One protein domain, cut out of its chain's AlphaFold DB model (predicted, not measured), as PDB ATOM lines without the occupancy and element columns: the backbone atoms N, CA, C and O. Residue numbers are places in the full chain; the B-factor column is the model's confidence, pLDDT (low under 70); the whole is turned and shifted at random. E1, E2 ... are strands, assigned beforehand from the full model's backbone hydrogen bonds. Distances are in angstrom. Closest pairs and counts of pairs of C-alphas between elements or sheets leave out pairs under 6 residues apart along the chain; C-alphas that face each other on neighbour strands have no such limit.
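AT A GLANCE: This is residues 116 to 251 of the 431 residues of the protein "SH3b domain-containing protein" of Spirochaetes bacterium GWB1_27_13 (UniProt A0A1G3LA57). One sheet of seven strands is curled like part of a barrel and stays open between its edge strands E1 and E7. It folds back on itself, the leaf E1 E2 E3 facing the leaf E5 E6 E7 with E4 as the hinge, and the long loop of residues 158 to 181 comes back to E3 with a short pairing. The printed part has 136 residues with no named helix and seven named strands, E1 to E7 in chain order, which is also their order across the antiparallel sheet; the class is all strand. It is compact, with a radius of gyration of the C-alphas of 15.8 A, and spans 47 by 37 by 25 A.

IN THESE COORDINATES: Find C-alpha 119 at (45.152, -17.732, 31.666); there E1 begins and runs through residues 119 to 126. E2 follows at residues 136 to 143, then E3 at residues 146 to 157, 33.3 A from first to last C-alpha. Look for E4, the longest strand by residues, at residues 182 to 196; from C-alpha 182 at (16.483, -23.274, 16.221) it covers 31.4 A. E5, residues 199 to 210, is 30.6 A long, and E6, residues 219 to 230, is 33.3 A. E7, residues 233 to 241, ends at C-alpha 241 at (31.985, -33.706, 13.749).

HOW THE PARTS SIT: The seven strands form a meander, each strand the antiparallel neighbour of the one before, and each successive two are a hairpin. Begin at edge strand E1: N 124 and O 138 of E2 are 2.8 A apart, within hydrogen-bond range. Between E2 and E3 look at N 139 and O 151, 2.9 A. The pairing of E3 is staggered: residues 146 to 152 pair with E2 and residues 154 to 157 with E4, where N 184 and O 155 are 2.8 A apart. E4 bends by 89 degrees at residue 193; N 192 and O 203 of E5 are 2.9 A apart. E5 bends by 56 degrees at residue 206, and its N 204 and O 225 of E6 are 2.9 A apart, within hydrogen-bond range. E7, the other edge strand, has N 237 2.8 A from O 226 of E6. Across the folded sheet, the closest C-alphas of E3 and E7 are those of Thr 149 and Thr 233, 7.8 A apart, while E1 and E7 are apart.

THE WHOLE: The sheet is strongly twisted and its curl is 271 degrees. The C-alphas farthest apart are those of Glu 117 and Ala 214, at 47.8 A. The printed part has no cut. The link from E3 to E4 is long, 24 residues, and its residues 170 to 171 pair antiparallel with residues 152 to 153 of E3. The mean pLDDT of the printed part is 72.1; look for values under 70 at residues 129 to 134, 155 to 183, 209 to 222 and 242 to 251.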
ATOM      1  N   ASN A 116      46.423 -22.115  33.229       94.94
ATOM      2  CA  ASN A 116      47.863 -21.995  33.463       94.94
ATOM      3  C   ASN A 116      48.127 -20.831  34.444       94.94
ATOM      4  O   ASN A 116      47.198 -20.362  35.100       94.94
ATOM      5  N   GLU A 117      49.378 -20.387  34.590       91.19
ATOM      6  CA  GLU A 117      49.740 -19.305  35.524       91.19
ATOM      7  C   GLU A 117      48.977 -17.995  35.273       91.19
ATOM      8  O   GLU A 117      48.611 -17.307  36.224       91.19
ATOM      9  N   ASN A 118      48.708 -17.668  34.005       91.75
ATOM     10  CA  ASN A 118      48.189 -16.363  33.593       91.75
ATOM     11  C   ASN A 118      46.830 -16.423  32.898       91.75
ATOM     12  O   ASN A 118      46.173 -15.396  32.788       91.75
ATOM     13  N   ASP A 119      46.397 -17.577  32.408       94.62
ATOM     14  CA  ASP A 119      45.152 -17.732  31.666       94.62
ATOM     15  C   ASP A 119      44.229 -18.721  32.380       94.62
ATOM     16  O   ASP A 119      44.647 -19.811  32.782       94.62
ATOM     17  N   LEU A 120      42.945 -18.371  32.450       96.88
ATOM     18  CA  LEU A 120      41.881 -19.300  32.811       96.88
ATOM     19  C   LEU A 120      40.777 -19.235  31.758       96.88
ATOM     20  O   LEU A 120      40.209 -18.182  31.488       96.88
ATOM     21  N   ILE A 121      40.456 -20.377  31.166       96.44
ATOM     22  CA  ILE A 121      39.372 -20.527  30.202       96.44
ATOM     23  C   ILE A 121      38.429 -21.567  30.774       96.44
ATOM     24  O   ILE A 121      38.856 -22.681  31.056       96.44
ATOM     25  N   ALA A 122      37.163 -21.224  30.962       96.25
ATOM     26  CA  ALA A 122      36.212 -22.131  31.584       96.25
ATOM     27  C   ALA A 122      34.832 -22.024  30.945       96.25
ATOM     28  O   ALA A 122      34.414 -20.941  30.525       96.25
ATOM     29  N   ILE A 123      34.111 -23.140  30.901       92.69
ATOM     30  CA  ILE A 123      32.677 -23.122  30.624       92.69
ATOM     31  C   ILE A 123      31.933 -22.908  31.929       92.69
ATOM     32  O   ILE A 123      32.245 -23.495  32.956       92.69
ATOM     33  N   THR A 124      30.949 -22.033  31.880       90.69
ATOM     34  CA  THR A 124      30.039 -21.730  32.981       90.69
ATOM     35  C   THR A 124      28.626 -21.885  32.483       90.69
ATOM     36  O   THR A 124      28.404 -21.945  31.271       90.69
ATOM     37  N   TRP A 125      27.662 -21.909  33.392       85.44
ATOM     38  CA  TRP A 125      26.276 -22.082  33.005       85.44
ATOM     39  C   TRP A 125      25.381 -21.052  33.647       85.44
ATOM     40  O   TRP A 125      25.507 -20.760  34.832       85.44
ATOM     41  N   TYR A 126      24.446 -20.548  32.853       82.62
ATOM     42  CA  TYR A 126      23.489 -19.545  33.284       82.62
ATOM     43  C   TYR A 126      22.074 -19.922  32.846       82.62
ATOM     44  O   TYR A 126      21.880 -20.657  31.875       82.62
ATOM     45  N   LEU A 127      21.081 -19.387  33.554       79.50
ATOM     46  CA  LEU A 127      19.675 -19.429  33.156       79.50
ATOM     47  C   LEU A 127      19.354 -18.130  32.408       79.50
ATOM     48  O   LEU A 127      19.537 -17.044  32.956       79.50
ATOM     49  N   GLU A 128      18.929 -18.209  31.144       72.25
ATOM     50  CA  GLU A 128      18.704 -17.003  30.328       72.25
ATOM     51  C   GLU A 128      17.405 -16.278  30.699       72.25
ATOM     52  O   GLU A 128      17.337 -15.052  30.610       72.25
ATOM     53  N   ASN A 129      16.388 -17.001  31.162       68.50
ATOM     54  CA  ASN A 129      15.182 -16.399  31.713       68.50
ATOM     55  C   ASN A 129      14.661 -17.202  32.919       68.50
ATOM     56  O   ASN A 129      15.100 -18.317  33.195       68.50
ATOM     57  N   LYS A 130      13.703 -16.632  33.663       59.66
ATOM     58  CA  LYS A 130      13.157 -17.261  34.879       59.66
ATOM     59  C   LYS A 130      12.387 -18.567  34.631       59.66
ATOM     60  O   LYS A 130      12.184 -19.295  35.602       59.66
ATOM     61  N   TYR A 131      11.966 -18.819  33.396       59.38
ATOM     62  CA  TYR A 131      11.216 -19.994  32.948       59.38
ATOM     63  C   TYR A 131      12.093 -21.033  32.243       59.38
ATOM     64  O   TYR A 131      11.616 -22.126  31.973       59.38
ATOM     65  N   ASP A 132      13.349 -20.707  31.938       63.31
ATOM     66  CA  ASP A 132      14.262 -21.658  31.334       63.31
ATOM     67  C   ASP A 132      14.589 -22.718  32.379       63.31
ATOM     68  O   ASP A 132      15.116 -22.428  33.454       63.31
ATOM     69  N   GLU A 133      14.281 -23.957  32.034       61.91
ATOM     70  CA  GLU A 133      14.591 -25.131  32.847       61.91
ATOM     71  C   GLU A 133      16.023 -25.629  32.593       61.91
ATOM     72  O   GLU A 133      16.500 -26.546  33.257       61.91
ATOM     73  N   PHE A 134      16.724 -25.017  31.629       69.44
ATOM     74  CA  PHE A 134      17.990 -25.514  31.108       69.44
ATOM     75  C   PHE A 134      19.110 -24.491  31.227       69.44
ATOM     76  O   PHE A 134      19.041 -23.368  30.721       69.44
ATOM     77  N   LEU A 135      20.190 -24.948  31.850       75.81
ATOM     78  CA  LEU A 135      21.461 -24.259  31.905       75.81
ATOM     79  C   LEU A 135      22.069 -24.114  30.508       75.81
ATOM     80  O   LEU A 135      22.200 -25.078  29.754       75.81
ATOM     81  N   LYS A 136      22.459 -22.885  30.180       79.62
ATOM     82  CA  LYS A 136      23.076 -22.523  28.910       79.62
ATOM     83  C   LYS A 136      24.582 -22.333  29.091       79.62
ATOM     84  O   LYS A 136      24.980 -21.574  29.976       79.62
ATOM     85  N   PRO A 137      25.421 -22.987  28.276       85.38
ATOM     86  CA  PRO A 137      26.864 -22.911  28.413       85.38
ATOM     87  C   PRO A 137      27.404 -21.569  27.912       85.38
ATOM     88  O   PRO A 137      26.984 -21.019  26.888       85.38
ATOM     89  N   LEU A 138      28.367 -21.045  28.656       87.62
ATOM     90  CA  LEU A 138      29.022 -19.774  28.413       87.62
ATOM     91  C   LEU A 138      30.527 -19.950  28.617       87.62
ATOM     92  O   LEU A 138      30.986 -20.170  29.738       87.62
ATOM     93  N   LEU A 139      31.290 -19.817  27.537       91.44
ATOM     94  CA  LEU A 139      32.747 -19.771  27.586       91.44
ATOM     95  C   LEU A 139      33.176 -18.437  28.185       91.44
ATOM     96  O   LEU A 139      32.804 -17.384  27.672       91.44
ATOM     97  N   ARG A 140      33.974 -18.468  29.246       93.31
ATOM     98  CA  ARG A 140      34.592 -17.291  29.854       93.31
ATOM     99  C   ARG A 140      36.104 -17.407  29.731       93.31
ATOM    100  O   ARG A 140      36.668 -18.463  30.007       93.31
ATOM    101  N   ILE A 141      36.739 -16.323  29.300       93.62
ATOM    102  CA  ILE A 141      38.191 -16.232  29.146       93.62
ATOM    103  C   ILE A 141      38.687 -15.157  30.100       93.62
ATOM    104  O   ILE A 141      38.247 -14.007  30.034       93.62
ATOM    105  N   TYR A 142      39.612 -15.538  30.966       95.00
ATOM    106  CA  TYR A 142      40.236 -14.695  31.967       95.00
ATOM    107  C   TYR A 142      41.735 -14.611  31.709       95.00
ATOM    108  O   TYR A 142      42.357 -15.590  31.291       95.00
ATOM    109  N   LYS A 143      42.297 -13.442  32.014       94.06
ATOM    110  CA  LYS A 143      43.734 -13.242  32.165       94.06
ATOM    111  C   LYS A 143      43.989 -12.818  33.602       94.06
ATOM    112  O   LYS A 143      43.419 -11.824  34.062       94.06
ATOM    113  N   GLU A 144      44.793 -13.600  34.305       91.75
ATOM    114  CA  GLU A 144      44.921 -13.586  35.758       91.75
ATOM    115  C   GLU A 144      43.523 -13.756  36.372       91.75
ATOM    116  O   GLU A 144      42.878 -14.776  36.153       91.75
ATOM    117  N   LYS A 145      43.007 -12.736  37.062       93.31
ATOM    118  CA  LYS A 145      41.646 -12.701  37.623       93.31
ATOM    119  C   LYS A 145      40.647 -11.875  36.809       93.31
ATOM    120  O   LYS A 145      39.469 -11.810  37.150       93.31
ATOM    121  N   ASN A 146      41.103 -11.210  35.749       94.06
ATOM    122  CA  ASN A 146      40.283 -10.274  34.994       94.06
ATOM    123  C   ASN A 146      39.541 -11.005  33.876       94.06
ATOM    124  O   ASN A 146      40.164 -11.622  33.009       94.06
ATOM    125  N   LEU A 147      38.207 -10.918  33.876       93.00
ATOM    126  CA  LEU A 147      37.391 -11.421  32.774       93.00
ATOM    127  C   LEU A 147      37.678 -10.588  31.522       93.00
ATOM    128  O   LEU A 147      37.346  -9.407  31.462       93.00
ATOM    129  N   ILE A 148      38.263 -11.223  30.515       93.06
ATOM    130  CA  ILE A 148      38.590 -10.593  29.239       93.06
ATOM    131  C   ILE A 148      37.370 -10.577  28.326       93.06
ATOM    132  O   ILE A 148      37.066  -9.567  27.696       93.06
ATOM    133  N   THR A 149      36.672 -11.709  28.231       89.88
ATOM    134  CA  THR A 149      35.517 -11.856  27.343       89.88
ATOM    135  C   THR A 149      34.678 -13.080  27.712       89.88
ATOM    136  O   THR A 149      35.130 -13.977  28.428       89.88
ATOM    137  N   LYS A 150      33.439 -13.117  27.214       90.44
ATOM    138  CA  LYS A 150      32.515 -14.240  27.369       90.44
ATOM    139  C   LYS A 150      31.748 -14.509  26.075       90.44
ATOM    140  O   LYS A 150      31.308 -13.569  25.416       90.44
ATOM    141  N   TYR A 151      31.540 -15.784  25.758       84.94
ATOM    142  CA  TYR A 151      30.853 -16.231  24.550       84.94
ATOM    143  C   TYR A 151      29.754 -17.224  24.869       84.94
ATOM    144  O   TYR A 151      29.962 -18.235  25.537       84.94
ATOM    145  N   LYS A 152      28.578 -16.923  24.332       83.75
ATOM    146  CA  LYS A 152      27.442 -17.831  24.262       83.75
ATOM    147  C   LYS A 152      27.766 -18.955  23.273       83.75
ATOM    148  O   LYS A 152      28.121 -18.659  22.132       83.75
ATOM    149  N   LEU A 153      27.660 -20.213  23.707       79.25
ATOM    150  CA  LEU A 153      28.019 -21.378  22.895       79.25
ATOM    151  C   LEU A 153      26.784 -22.034  22.261       79.25
ATOM    152  O   LEU A 153      26.159 -22.910  22.862       79.25
ATOM    153  N   TYR A 154      26.436 -21.605  21.044       73.00
ATOM    154  CA  TYR A 154      25.261 -22.093  20.321       73.00
ATOM    155  C   TYR A 154      25.604 -22.457  18.881       73.00
ATOM    156  O   TYR A 154      26.416 -21.810  18.223       73.00
ATOM    157  N   LYS A 155      24.907 -23.468  18.374       68.62
ATOM    158  CA  LYS A 155      24.813 -23.766  16.949       68.62
ATOM    159  C   LYS A 155      23.457 -23.286  16.458       68.62
ATOM    160  O   LYS A 155      22.435 -23.637  17.048       68.62
ATOM    161  N   TYR A 156      23.449 -22.467  15.415       65.38
ATOM    162  CA  TYR A 156      22.221 -22.090  14.737       65.38
ATOM    163  C   TYR A 156      22.009 -23.036  13.555       65.38
ATOM    164  O   TYR A 156      22.948 -23.372  12.835       65.38
ATOM    165  N   VAL A 157      20.775 -23.509  13.404       59.72
ATOM    166  CA  VAL A 157      20.360 -24.316  12.258       59.72
ATOM    167  C   VAL A 157      19.266 -23.538  11.540       59.72
ATOM    168  O   VAL A 157      18.188 -23.328  12.110       59.72
ATOM    169  N   ASP A 158      19.566 -23.076  10.326       62.00
ATOM    170  CA  ASP A 158      18.571 -22.504   9.421       62.00
ATOM    171  C   ASP A 158      18.000 -23.612   8.537       62.00
ATOM    172  O   ASP A 158      18.623 -24.026   7.564       62.00
ATOM    173  N   TYR A 159      16.807 -24.096   8.880       59.25
ATOM    174  CA  TYR A 159      16.133 -25.144   8.110       59.25
ATOM    175  C   TYR A 159      15.604 -24.655   6.754       59.25
ATOM    176  O   TYR A 159      15.177 -25.476   5.949       59.25
ATOM    177  N   ASN A 160      15.609 -23.343   6.492       58.06
ATOM    178  CA  ASN A 160      15.169 -22.798   5.205       58.06
ATOM    179  C   ASN A 160      16.309 -22.707   4.185       58.06
ATOM    180  O   ASN A 160      16.059 -22.383   3.026       58.06
ATOM    181  N   ASN A 161      17.553 -22.953   4.602       51.94
ATOM    182  CA  ASN A 161      18.698 -22.968   3.709       51.94
ATOM    183  C   ASN A 161      18.973 -24.416   3.275       51.94
ATOM    184  O   ASN A 161      19.469 -25.221   4.061       51.94
ATOM    185  N   GLU A 162      18.656 -24.746   2.017       42.56
ATOM    186  CA  GLU A 162      18.802 -26.095   1.434       42.56
ATOM    187  C   GLU A 162      20.234 -26.652   1.517       42.56
ATOM    188  O   GLU A 162      20.438 -27.862   1.458       42.56
ATOM    189  N   SER A 163      21.233 -25.786   1.711       43.31
ATOM    190  CA  SER A 163      22.628 -26.189   1.912       43.31
ATOM    191  C   SER A 163      22.909 -26.834   3.279       43.31
ATOM    192  O   SER A 163      24.006 -27.359   3.474       43.31
ATOM    193  N   ASN A 164      21.967 -26.797   4.238       37.72
ATOM    194  CA  ASN A 164      22.208 -27.162   5.642       37.72
ATOM    195  C   ASN A 164      23.512 -26.538   6.189       37.72
ATOM    196  O   ASN A 164      24.209 -27.141   7.013       37.72
ATOM    197  N   GLU A 165      23.879 -25.338   5.719       35.16
ATOM    198  CA  GLU A 165      25.042 -24.621   6.227       35.16
ATOM    199  C   GLU A 165      24.806 -24.282   7.699       35.16
ATOM    200  O   GLU A 165      24.021 -23.411   8.077       35.16
ATOM    201  N   TYR A 166      25.480 -25.036   8.562       40.53
ATOM    202  CA  TYR A 166      25.434 -24.828   9.995       40.53
ATOM    203  C   TYR A 166      26.242 -23.579  10.345       40.53
ATOM    204  O   TYR A 166      27.468 -23.635  10.466       40.53
ATOM    205  N   GLU A 167      25.564 -22.452  10.553       39.91
ATOM    206  CA  GLU A 167      26.212 -21.282  11.129       39.91
ATOM    207  C   GLU A 167      26.387 -21.517  12.634       39.91
ATOM    208  O   GLU A 167      25.454 -21.466  13.443       39.91
ATOM    209  N   PHE A 168      27.618 -21.811  13.044       48.56
ATOM    210  CA  PHE A 168      27.953 -21.768  14.456       48.56
ATOM    211  C   PHE A 168      27.958 -20.303  14.907       48.56
ATOM    212  O   PHE A 168      28.920 -19.567  14.688       48.56
ATOM    213  N   ALA A 169      26.853 -19.862  15.502       44.12
ATOM    214  CA  ALA A 169      26.688 -18.493  15.954       44.12
ATOM    215  C   ALA A 169      27.296 -18.314  17.354       44.12
ATOM    216  O   ALA A 169      26.693 -18.649  18.374       44.12
ATOM    217  N   TRP A 170      28.481 -17.708  17.406       51.00
ATOM    218  CA  TRP A 170      29.142 -17.295  18.646       51.00
ATOM    219  C   TRP A 170      29.031 -15.777  18.745       51.00
ATOM    220  O   TRP A 170      29.657 -15.052  17.977       51.00
ATOM    221  N   SER A 171      28.206 -15.269  19.659       40.56
ATOM    222  CA  SER A 171      28.024 -13.820  19.804       40.56
ATOM    223  C   SER A 171      28.365 -13.349  21.213       40.56
ATOM    224  O   SER A 171      27.971 -13.962  22.208       40.56
ATOM    225  N   SER A 172      29.077 -12.222  21.292       35.72
ATOM    226  CA  SER A 172      29.260 -11.431  22.517       35.72
ATOM    227  C   SER A 172      28.015 -10.593  22.863       35.72
ATOM    228  O   SER A 172      27.948  -9.978  23.925       35.72
ATOM    229  N   GLY A 173      26.992 -10.607  21.996       38.97
ATOM    230  CA  GLY A 173      25.694  -9.970  22.194       38.97
ATOM    231  C   GLY A 173      24.693 -10.415  21.127       38.97
ATOM    232  O   GLY A 173      24.875 -10.151  19.942       38.97
ATOM    233  N   PHE A 174      23.618 -11.086  21.537       38.69
ATOM    234  CA  PHE A 174      22.561 -11.527  20.628       38.69
ATOM    235  C   PHE A 174      21.563 -10.375  20.434       38.69
ATOM    236  O   PHE A 174      20.840 -10.028  21.366       38.69
ATOM    237  N   LYS A 175      21.539  -9.738  19.255       39.69
ATOM    238  CA  LYS A 175      20.573  -8.659  18.936       39.69
ATOM    239  C   LYS A 175      19.606  -8.983  17.794       39.69
ATOM    240  O   LYS A 175      18.688  -8.204  17.554       39.69
ATOM    241  N   LYS A 176      19.757 -10.113  17.099       44.53
ATOM    242  CA  LYS A 176      18.903 -10.448  15.951       44.53
ATOM    243  C   LYS A 176      17.912 -11.544  16.337       44.53
ATOM    244  O   LYS A 176      18.304 -12.677  16.584       44.53
ATOM    245  N   LYS A 177      16.616 -11.211  16.380       45.06
ATOM    246  CA  LYS A 177      15.548 -12.221  16.307       45.06
ATOM    247  C   LYS A 177      15.663 -12.886  14.934       45.06
ATOM    248  O   LYS A 177      15.269 -12.286  13.936       45.06
ATOM    249  N   LEU A 178      16.254 -14.072  14.878       49.28
ATOM    250  CA  LEU A 178      16.314 -14.868  13.658       49.28
ATOM    251  C   LEU A 178      14.944 -15.534  13.472       49.28
ATOM    252  O   LEU A 178      14.468 -16.242  14.360       49.28
ATOM    253  N   LYS A 179      14.260 -15.228  12.367       50.19
ATOM    254  CA  LYS A 179      12.956 -15.820  12.047       50.19
ATOM    255  C   LYS A 179      13.186 -17.251  11.547       50.19
ATOM    256  O   LYS A 179      13.776 -17.414  10.492       50.19
ATOM    257  N   GLY A 180      12.699 -18.253  12.281       54.34
ATOM    258  CA  GLY A 180      12.515 -19.613  11.755       54.34
ATOM    259  C   GLY A 180      13.650 -20.625  11.954       54.34
ATOM    260  O   GLY A 180      13.522 -21.731  11.451       54.34
ATOM    261  N   GLY A 181      14.717 -20.308  12.696       56.41
ATOM    262  CA  GLY A 181      15.756 -21.301  13.028       56.41
ATOM    263  C   GLY A 181      15.790 -21.650  14.510       56.41
ATOM    264  O   GLY A 181      15.315 -20.878  15.348       56.41
ATOM    265  N   ILE A 182      16.371 -22.806  14.838       60.84
ATOM    266  CA  ILE A 182      16.483 -23.274  16.221       60.84
ATOM    267  C   ILE A 182      17.934 -23.158  16.687       60.84
ATOM    268  O   ILE A 182      18.846 -23.710  16.074       60.84
ATOM    269  N   ALA A 183      18.150 -22.443  17.793       62.97
ATOM    270  CA  ALA A 183      19.439 -22.419  18.472       62.97
ATOM    271  C   ALA A 183      19.595 -23.686  19.327       62.97
ATOM    272  O   ALA A 183      18.740 -23.994  20.160       62.97
ATOM    273  N   ARG A 184      20.692 -24.418  19.128       71.06
ATOM    274  CA  ARG A 184      21.055 -25.611  19.901       71.06
ATOM    275  C   ARG A 184      22.251 -25.299  20.794       71.06
ATOM    276  O   ARG A 184      23.211 -24.675  20.343       71.06
ATOM    277  N   ASN A 185      22.196 -25.730  22.052       72.50
ATOM    278  CA  ASN A 185      23.306 -25.567  22.992       72.50
ATOM    279  C   ASN A 185      24.427 -26.554  22.647       72.50
ATOM    280  O   ASN A 185      24.163 -27.735  22.424       72.50
ATOM    281  N   PHE A 186      25.666 -26.073  22.646       78.50
ATOM    282  CA  PHE A 186      26.847 -26.930  22.635       78.50
ATOM    283  C   PHE A 186      27.262 -27.215  24.073       78.50
ATOM    284  O   PHE A 186      27.539 -26.253  24.775       78.50
ATOM    285  N   ASN A 187      27.330 -28.470  24.510       81.38
ATOM    286  CA  ASN A 187      27.703 -28.837  25.880       81.38
ATOM    287  C   ASN A 187      29.155 -29.334  25.925       81.38
ATOM    288  O   ASN A 187      29.387 -30.520  25.689       81.38
ATOM    289  N   PRO A 188      30.149 -28.471  26.207       86.75
ATOM    290  CA  PRO A 188      31.543 -28.880  26.209       86.75
ATOM    291  C   PRO A 188      31.836 -29.713  27.455       86.75
ATOM    292  O   PRO A 188      31.375 -29.381  28.546       86.75
ATOM    293  N   ASN A 189      32.636 -30.760  27.297       85.94
ATOM    294  CA  ASN A 189      33.157 -31.601  28.376       85.94
ATOM    295  C   ASN A 189      34.695 -31.586  28.443       85.94
ATOM    296  O   ASN A 189      35.268 -32.090  29.402       85.94
ATOM    297  N   LYS A 190      35.373 -30.950  27.476       89.56
ATOM    298  CA  LYS A 190      36.825 -30.739  27.491       89.56
ATOM    299  C   LYS A 190      37.208 -29.389  26.884       89.56
ATOM    300  O   LYS A 190      36.625 -28.979  25.878       89.56
ATOM    301  N   ILE A 191      38.213 -28.727  27.464       94.31
ATOM    302  CA  ILE A 191      38.893 -27.562  26.877       94.31
ATOM    303  C   ILE A 191      40.375 -27.883  26.739       94.31
ATOM    304  O   ILE A 191      41.014 -28.286  27.707       94.31
ATOM    305  N   GLU A 192      40.927 -27.646  25.556       94.88
ATOM    306  CA  GLU A 192      42.361 -27.730  25.299       94.88
ATOM    307  C   GLU A 192      42.846 -26.461  24.602       94.88
ATOM    308  O   GLU A 192      42.090 -25.792  23.893       94.88
ATOM    309  N   ILE A 193      44.117 -26.131  24.813       95.44
ATOM    310  CA  ILE A 193      44.791 -25.031  24.129       95.44
ATOM    311  C   ILE A 193      45.918 -25.606  23.296       95.44
ATOM    312  O   ILE A 193      46.702 -26.414  23.785       95.44
ATOM    313  N   ASP A 194      45.983 -25.174  22.045       94.81
ATOM    314  CA  ASP A 194      46.983 -25.609  21.082       94.81
ATOM    315  C   ASP A 194      47.496 -24.417  20.264       94.81
ATOM    316  O   ASP A 194      46.935 -23.319  20.321       94.81
ATOM    317  N   ASN A 195      48.551 -24.637  19.485       95.12
ATOM    318  CA  ASN A 195      49.045 -23.696  18.491       95.12
ATOM    319  C   ASN A 195      48.922 -24.318  17.097       95.12
ATOM    320  O   ASN A 195      49.618 -25.277  16.774       95.12
ATOM    321  N   ILE A 196      48.052 -23.757  16.256       94.38
ATOM    322  CA  ILE A 196      47.847 -24.225  14.878       94.38
ATOM    323  C   ILE A 196      48.149 -23.075  13.932       94.38
ATOM    324  O   ILE A 196      47.519 -22.026  14.021       94.38
ATOM    325  N   ASN A 197      49.108 -23.272  13.027       95.06
ATOM    326  CA  ASN A 197      49.503 -22.287  12.016       95.06
ATOM    327  C   ASN A 197      49.820 -20.910  12.632       95.06
ATOM    328  O   ASN A 197      49.364 -19.878  12.145       95.06
ATOM    329  N   ASN A 198      50.567 -20.906  13.744       93.50
ATOM    330  CA  ASN A 198      50.902 -19.722  14.552       93.50
ATOM    331  C   ASN A 198      49.702 -18.999  15.195       93.50
ATOM    332  O   ASN A 198      49.822 -17.851  15.628       93.50
ATOM    333  N   LEU A 199      48.544 -19.653  15.289       94.75
ATOM    334  CA  LEU A 199      47.378 -19.159  16.015       94.75
ATOM    335  C   LEU A 199      47.241 -19.901  17.342       94.75
ATOM    336  O   LEU A 199      47.281 -21.130  17.368       94.75
ATOM    337  N   LYS A 200      46.984 -19.163  18.428       95.19
ATOM    338  CA  LYS A 200      46.489 -19.752  19.679       95.19
ATOM    339  C   LYS A 200      45.074 -20.266  19.425       95.19
ATOM    340  O   LYS A 200      44.187 -19.478  19.086       95.19
ATOM    341  N   VAL A 201      44.870 -21.568  19.579       95.38
ATOM    342  CA  VAL A 201      43.599 -22.243  19.316       95.38
ATOM    343  C   VAL A 201      43.006 -22.787  20.605       95.38
ATOM    344  O   VAL A 201      43.667 -23.513  21.340       95.38
ATOM    345  N   ILE A 202      41.739 -22.461  20.856       95.19
ATOM    346  CA  ILE A 202      40.902 -23.081  21.882       95.19
ATOM    347  C   ILE A 202      40.148 -24.230  21.220       95.19
ATOM    348  O   ILE A 202      39.336 -23.998  20.324       95.19
ATOM    349  N   LYS A 203      40.409 -25.462  21.649       94.25
ATOM    350  CA  LYS A 203      39.660 -26.646  21.222       94.25
ATOM    351  C   LYS A 203      38.630 -26.975  22.289       94.25
ATOM    352  O   LYS A 203      38.984 -27.203  23.445       94.25
ATOM    353  N   LEU A 204      37.360 -26.987  21.907       91.06
ATOM    354  CA  LEU A 204      36.271 -27.414  22.772       91.06
ATOM    355  C   LEU A 204      35.728 -28.741  22.257       91.06
ATOM    356  O   LEU A 204      35.222 -28.787  21.140       91.06
ATOM    357  N   THR A 205      35.798 -29.791  23.071       87.56
ATOM    358  CA  THR A 205      35.124 -31.067  22.785       87.56
ATOM    359  C   THR A 205      33.850 -31.143  23.608       87.56
ATOM    360  O   THR A 205      33.846 -30.750  24.775       87.56
ATOM    361  N   GLY A 206      32.765 -31.610  22.999       82.56
ATOM    362  CA  GLY A 206      31.480 -31.759  23.665       82.56
ATOM    363  C   GLY A 206      30.385 -32.244  22.740       82.56
ATOM    364  O   GLY A 206      30.647 -32.621  21.602       82.56
ATOM    365  N   ASP A 207      29.153 -32.163  23.221       76.62
ATOM    366  CA  ASP A 207      27.982 -32.667  22.516       76.62
ATOM    367  C   ASP A 207      27.109 -31.538  21.968       76.62
ATOM    368  O   ASP A 207      26.763 -30.585  22.674       76.62
ATOM    369  N   PHE A 208      26.681 -31.687  20.717       72.31
ATOM    370  CA  PHE A 208      25.488 -31.041  20.185       72.31
ATOM    371  C   PHE A 208      24.334 -32.021  20.282       72.31
ATOM    372  O   PHE A 208      24.410 -33.112  19.731       72.31
ATOM    373  N   TYR A 209      23.244 -31.643  20.935       58.78
ATOM    374  CA  TYR A 209      22.035 -32.456  20.890       58.78
ATOM    375  C   TYR A 209      21.121 -31.967  19.761       58.78
ATOM    376  O   TYR A 209      20.639 -30.829  19.803       58.78
ATOM    377  N   GLU A 210      20.865 -32.816  18.764       53.38
ATOM    378  CA  GLU A 210      19.883 -32.566  17.711       53.38
ATOM    379  C   GLU A 210      18.624 -33.402  17.977       53.38
ATOM    380  O   GLU A 210      18.562 -34.606  17.735       53.38
ATOM    381  N   GLY A 211      17.573 -32.749  18.475       43.91
ATOM    382  CA  GLY A 211      16.220 -33.255  18.266       43.91
ATOM    383  C   GLY A 211      15.847 -32.979  16.812       43.91
ATOM    384  O   GLY A 211      15.437 -31.860  16.499       43.91
ATOM    385  N   LEU A 212      16.064 -33.945  15.917       40.53
ATOM    386  CA  LEU A 212      15.490 -33.920  14.573       40.53
ATOM    387  C   LEU A 212      14.018 -34.320  14.703       40.53
ATOM    388  O   LEU A 212      13.682 -35.497  14.689       40.53
ATOM    389  N   GLU A 213      13.124 -33.339  14.836       38.44
ATOM    390  CA  GLU A 213      11.674 -33.606  14.858       38.44
ATOM    391  C   GLU A 213      11.179 -34.278  13.561       38.44
ATOM    392  O   GLU A 213      10.111 -34.879  13.558       38.44
ATOM    393  N   ALA A 214      11.958 -34.225  12.474       37.75
ATOM    394  CA  ALA A 214      11.559 -34.738  11.165       37.75
ATOM    395  C   ALA A 214      12.086 -36.144  10.811       37.75
ATOM    396  O   ALA A 214      11.581 -36.726   9.855       37.75
ATOM    397  N   VAL A 215      13.083 -36.701  11.519       38.31
ATOM    398  CA  VAL A 215      13.769 -37.940  11.064       38.31
ATOM    399  C   VAL A 215      14.017 -38.961  12.178       38.31
ATOM    400  O   VAL A 215      14.856 -39.830  12.005       38.31
ATOM    401  N   SER A 216      13.244 -38.911  13.271       39.62
ATOM    402  CA  SER A 216      13.357 -39.756  14.480       39.62
ATOM    403  C   SER A 216      14.063 -39.038  15.652       39.62
ATOM    404  O   SER A 216      15.019 -38.282  15.451       39.62
ATOM    405  N   PRO A 217      13.538 -39.158  16.890       38.41
ATOM    406  CA  PRO A 217      13.897 -38.266  17.984       38.41
ATOM    407  C   PRO A 217      15.286 -38.592  18.536       38.41
ATOM    408  O   PRO A 217      15.470 -39.677  19.064       38.41
ATOM    409  N   ALA A 218      16.196 -37.611  18.540       45.44
ATOM    410  CA  ALA A 218      17.472 -37.589  19.277       45.44
ATOM    411  C   ALA A 218      18.697 -38.221  18.590       45.44
ATOM    412  O   ALA A 218      19.141 -39.312  18.943       45.44
ATOM    413  N   SER A 219      19.354 -37.462  17.714       49.84
ATOM    414  CA  SER A 219      20.754 -37.719  17.353       49.84
ATOM    415  C   SER A 219      21.624 -36.678  18.058       49.84
ATOM    416  O   SER A 219      21.536 -35.488  17.766       49.84
ATOM    417  N   SER A 220      22.456 -37.073  19.024       55.81
ATOM    418  CA  SER A 220      23.505 -36.177  19.525       55.81
ATOM    419  C   SER A 220      24.794 -36.394  18.745       55.81
ATOM    420  O   SER A 220      25.126 -37.525  18.393       55.81
ATOM    421  N   PHE A 221      25.526 -35.315  18.489       65.94
ATOM    422  CA  PHE A 221      26.826 -35.370  17.849       65.94
ATOM    423  C   PHE A 221      27.911 -34.909  18.808       65.94
ATOM    424  O   PHE A 221      27.898 -33.749  19.225       65.94
ATOM    425  N   ILE A 222      28.892 -35.771  19.094       67.56
ATOM    426  CA  ILE A 222      30.141 -35.297  19.695       67.56
ATOM    427  C   ILE A 222      30.856 -34.496  18.618       67.56
ATOM    428  O   ILE A 222      31.067 -34.970  17.501       67.56
ATOM    429  N   SER A 223      31.223 -33.268  18.942       76.12
ATOM    430  CA  SER A 223      32.012 -32.410  18.074       76.12
ATOM    431  C   SER A 223      33.174 -31.805  18.838       76.12
ATOM    432  O   SER A 223      33.069 -31.462  20.015       76.12
ATOM    433  N   GLU A 224      34.288 -31.652  18.139       85.50
ATOM    434  CA  GLU A 224      35.410 -30.848  18.589       85.50
ATOM    435  C   GLU A 224      35.462 -29.588  17.725       85.50
ATOM    436  O   GLU A 224      35.683 -29.654  16.517       85.50
ATOM    437  N   VAL A 225      35.213 -28.434  18.337       87.94
ATOM    438  CA  VAL A 225      35.198 -27.137  17.657       87.94
ATOM    439  C   VAL A 225      36.475 -26.387  17.996       87.94
ATOM    440  O   VAL A 225      36.845 -26.260  19.164       87.94
ATOM    441  N   TRP A 226      37.163 -25.896  16.970       92.38
ATOM    442  CA  TRP A 226      38.406 -25.148  17.101       92.38
ATOM    443  C   TRP A 226      38.143 -23.670  16.894       92.38
ATOM    444  O   TRP A 226      37.565 -23.264  15.885       92.38
ATOM    445  N   PHE A 227      38.642 -22.862  17.817       91.88
ATOM    446  CA  PHE A 227      38.558 -21.417  17.757       91.88
ATOM    447  C   PHE A 227      39.944 -20.813  17.763       91.88
ATOM    448  O   PHE A 227      40.692 -21.017  18.712       91.88
ATOM    449  N   SER A 228      40.266 -19.994  16.770       93.62
ATOM    450  CA  SER A 228      41.372 -19.053  16.937       93.62
ATOM    451  C   SER A 228      41.013 -18.039  18.024       93.62
ATOM    452  O   SER A 228      39.859 -17.615  18.107       93.62
ATOM    453  N   PHE A 229      41.982 -17.650  18.852       90.75
ATOM    454  CA  PHE A 229      41.829 -16.589  19.844       90.75
ATOM    455  C   PHE A 229      42.853 -15.481  19.591       90.75
ATOM    456  O   PHE A 229      44.050 -15.652  19.826       90.75
ATOM    457  N   LYS A 230      42.378 -14.329  19.108       89.44
ATOM    458  CA  LYS A 230      43.205 -13.159  18.782       89.44
ATOM    459  C   LYS A 230      42.475 -11.886  19.188       89.44
ATOM    460  O   LYS A 230      41.274 -11.769  18.970       89.44
ATOM    461  N   ASN A 231      43.188 -10.922  19.772       87.31
ATOM    462  CA  ASN A 231      42.633  -9.621  20.176       87.31
ATOM    463  C   ASN A 231      41.362  -9.739  21.037       87.31
ATOM    464  O   ASN A 231      40.383  -9.035  20.804       87.31
ATOM    465  N   ASN A 232      41.352 -10.663  22.003       83.88
ATOM    466  CA  ASN A 232      40.201 -10.945  22.874       83.88
ATOM    467  C   ASN A 232      38.941 -11.435  22.132       83.88
ATOM    468  O   ASN A 232      37.867 -11.528  22.729       83.88
ATOM    469  N   THR A 233      39.074 -11.798  20.856       84.38
ATOM    470  CA  THR A 233      38.014 -12.359  20.013       84.38
ATOM    471  C   THR A 233      38.282 -13.821  19.702       84.38
ATOM    472  O   THR A 233      39.431 -14.195  19.459       84.38
ATOM    473  N   ILE A 234      37.233 -14.649  19.735       85.50
ATOM    474  CA  ILE A 234      37.298 -16.007  19.192       85.50
ATOM    475  C   ILE A 234      36.676 -16.040  17.796       85.50
ATOM    476  O   ILE A 234      35.652 -15.397  17.565       85.50
ATOM    477  N   LYS A 235      37.265 -16.810  16.880       86.75
ATOM    478  CA  LYS A 235      36.686 -17.108  15.560       86.75
ATOM    479  C   LYS A 235      36.772 -18.614  15.315       86.75
ATOM    480  O   LYS A 235      37.874 -19.149  15.471       86.75
ATOM    481  N   PRO A 236      35.667 -19.300  14.962       86.31
ATOM    482  CA  PRO A 236      35.725 -20.712  14.611       86.31
ATOM    483  C   PRO A 236      36.626 -20.888  13.386       86.31
ATOM    484  O   PRO A 236      36.531 -20.122  12.433       86.31
ATOM    485  N   ILE A 237      37.519 -21.871  13.433       91.56
ATOM    486  CA  ILE A 237      38.448 -22.169  12.335       91.56
ATOM    487  C   ILE A 237      38.277 -23.581  11.785       91.56
ATOM    488  O   ILE A 237      38.686 -23.833  10.656       91.56
ATOM    489  N   PHE A 238      37.697 -24.495  12.565       90.38
ATOM    490  CA  PHE A 238      37.408 -25.865  12.154       90.38
ATOM    491  C   PHE A 238      36.373 -26.492  13.096       90.38
ATOM    492  O   PHE A 238      36.309 -26.143  14.276       90.38
ATOM    493  N   CYS A 239      35.574 -27.427  12.588       85.25
ATOM    494  CA  CYS A 239      34.647 -28.216  13.388       85.25
ATOM    495  C   CYS A 239      34.771 -29.684  12.994       85.25
ATOM    496  O   CYS A 239      34.291 -30.089  11.938       85.25
ATOM    497  N   ASN A 240      35.352 -30.488  13.878       81.81
ATOM    498  CA  ASN A 240      35.382 -31.927  13.724       81.81
ATOM    499  C   ASN A 240      34.092 -32.544  14.273       81.81
ATOM    500  O   ASN A 240      33.944 -32.698  15.486       81.81
ATOM    501  N   LYS A 241      33.160 -32.900  13.393       76.31
ATOM    502  CA  LYS A 241      31.985 -33.706  13.749       76.31
ATOM    503  C   LYS A 241      32.451 -35.150  13.954       76.31
ATOM    504  O   LYS A 241      32.744 -35.814  12.973       76.31
ATOM    505  N   LYS A 242      32.565 -35.620  15.200       68.19
ATOM    506  CA  LYS A 242      33.168 -36.929  15.519       68.19
ATOM    507  C   LYS A 242      32.189 -38.097  15.432       68.19
ATOM    508  O   LYS A 242      32.586 -39.183  15.022       68.19
ATOM    509  N   MET A 243      30.937 -37.889  15.829       63.88
ATOM    510  CA  MET A 243      29.957 -38.965  16.007       63.88
ATOM    511  C   MET A 243      28.546 -38.436  15.788       63.88
ATOM    512  O   MET A 243      28.323 -37.282  16.117       63.88
ATOM    513  N   GLY A 244      27.613 -39.271  15.320       56.72
ATOM    514  CA  GLY A 244      26.166 -39.103  15.503       56.72
ATOM    515  C   GLY A 244      25.609 -40.320  16.247       56.72
ATOM    516  O   GLY A 244      25.940 -41.449  15.884       56.72
ATOM    517  N   LEU A 245      24.844 -40.115  17.324       49.81
ATOM    518  CA  LEU A 245      24.226 -41.209  18.080       49.81
ATOM    519  C   LEU A 245      23.202 -41.989  17.230       49.81
ATOM    520  O   LEU A 245      22.624 -41.451  16.282       49.81
ATOM    521  N   PRO A 246      23.009 -43.278  17.557       44.34
ATOM    522  CA  PRO A 246      22.592 -44.305  16.628       44.34
ATOM    523  C   PRO A 246      21.077 -44.385  16.603       44.34
ATOM    524  O   PRO A 246      20.466 -45.010  17.461       44.34
ATOM    525  N   GLN A 247      20.467 -43.797  15.590       46.03
ATOM    526  CA  GLN A 247      19.198 -44.357  15.137       46.03
ATOM    527  C   GLN A 247      19.395 -45.171  13.864       46.03
ATOM    528  O   GLN A 247      18.723 -46.181  13.715       46.03
ATOM    529  N   TYR A 248      20.420 -44.879  13.047       45.00
ATOM    530  CA  TYR A 248      20.704 -45.652  11.832       45.00
ATOM    531  C   TYR A 248      22.190 -45.594  11.423       45.00
ATOM    532  O   TYR A 248      22.519 -44.931  10.456       45.00
ATOM    533  N   HIS A 249      23.093 -46.309  12.108       49.03
ATOM    534  CA  HIS A 249      24.535 -46.395  11.760       49.03
ATOM    535  C   HIS A 249      25.364 -45.148  12.124       49.03
ATOM    536  O   HIS A 249      25.676 -44.307  11.284       49.03
ATOM    537  N   GLY A 250      25.770 -45.032  13.393       54.00
ATOM    538  CA  GLY A 250      26.734 -44.002  13.785       54.00
ATOM    539  C   GLY A 250      28.027 -44.114  12.963       54.00
ATOM    540  O   GLY A 250      28.561 -45.204  12.754       54.00
ATOM    541  N   SER A 251      28.529 -42.988  12.468       61.84
ATOM    542  CA  SER A 251      29.813 -42.910  11.772       61.84
ATOM    543  C   SER A 251      30.889 -42.434  12.745       61.84
ATOM    544  O   SER A 251      30.791 -41.316  13.260       61.84
TER     545      SER A 251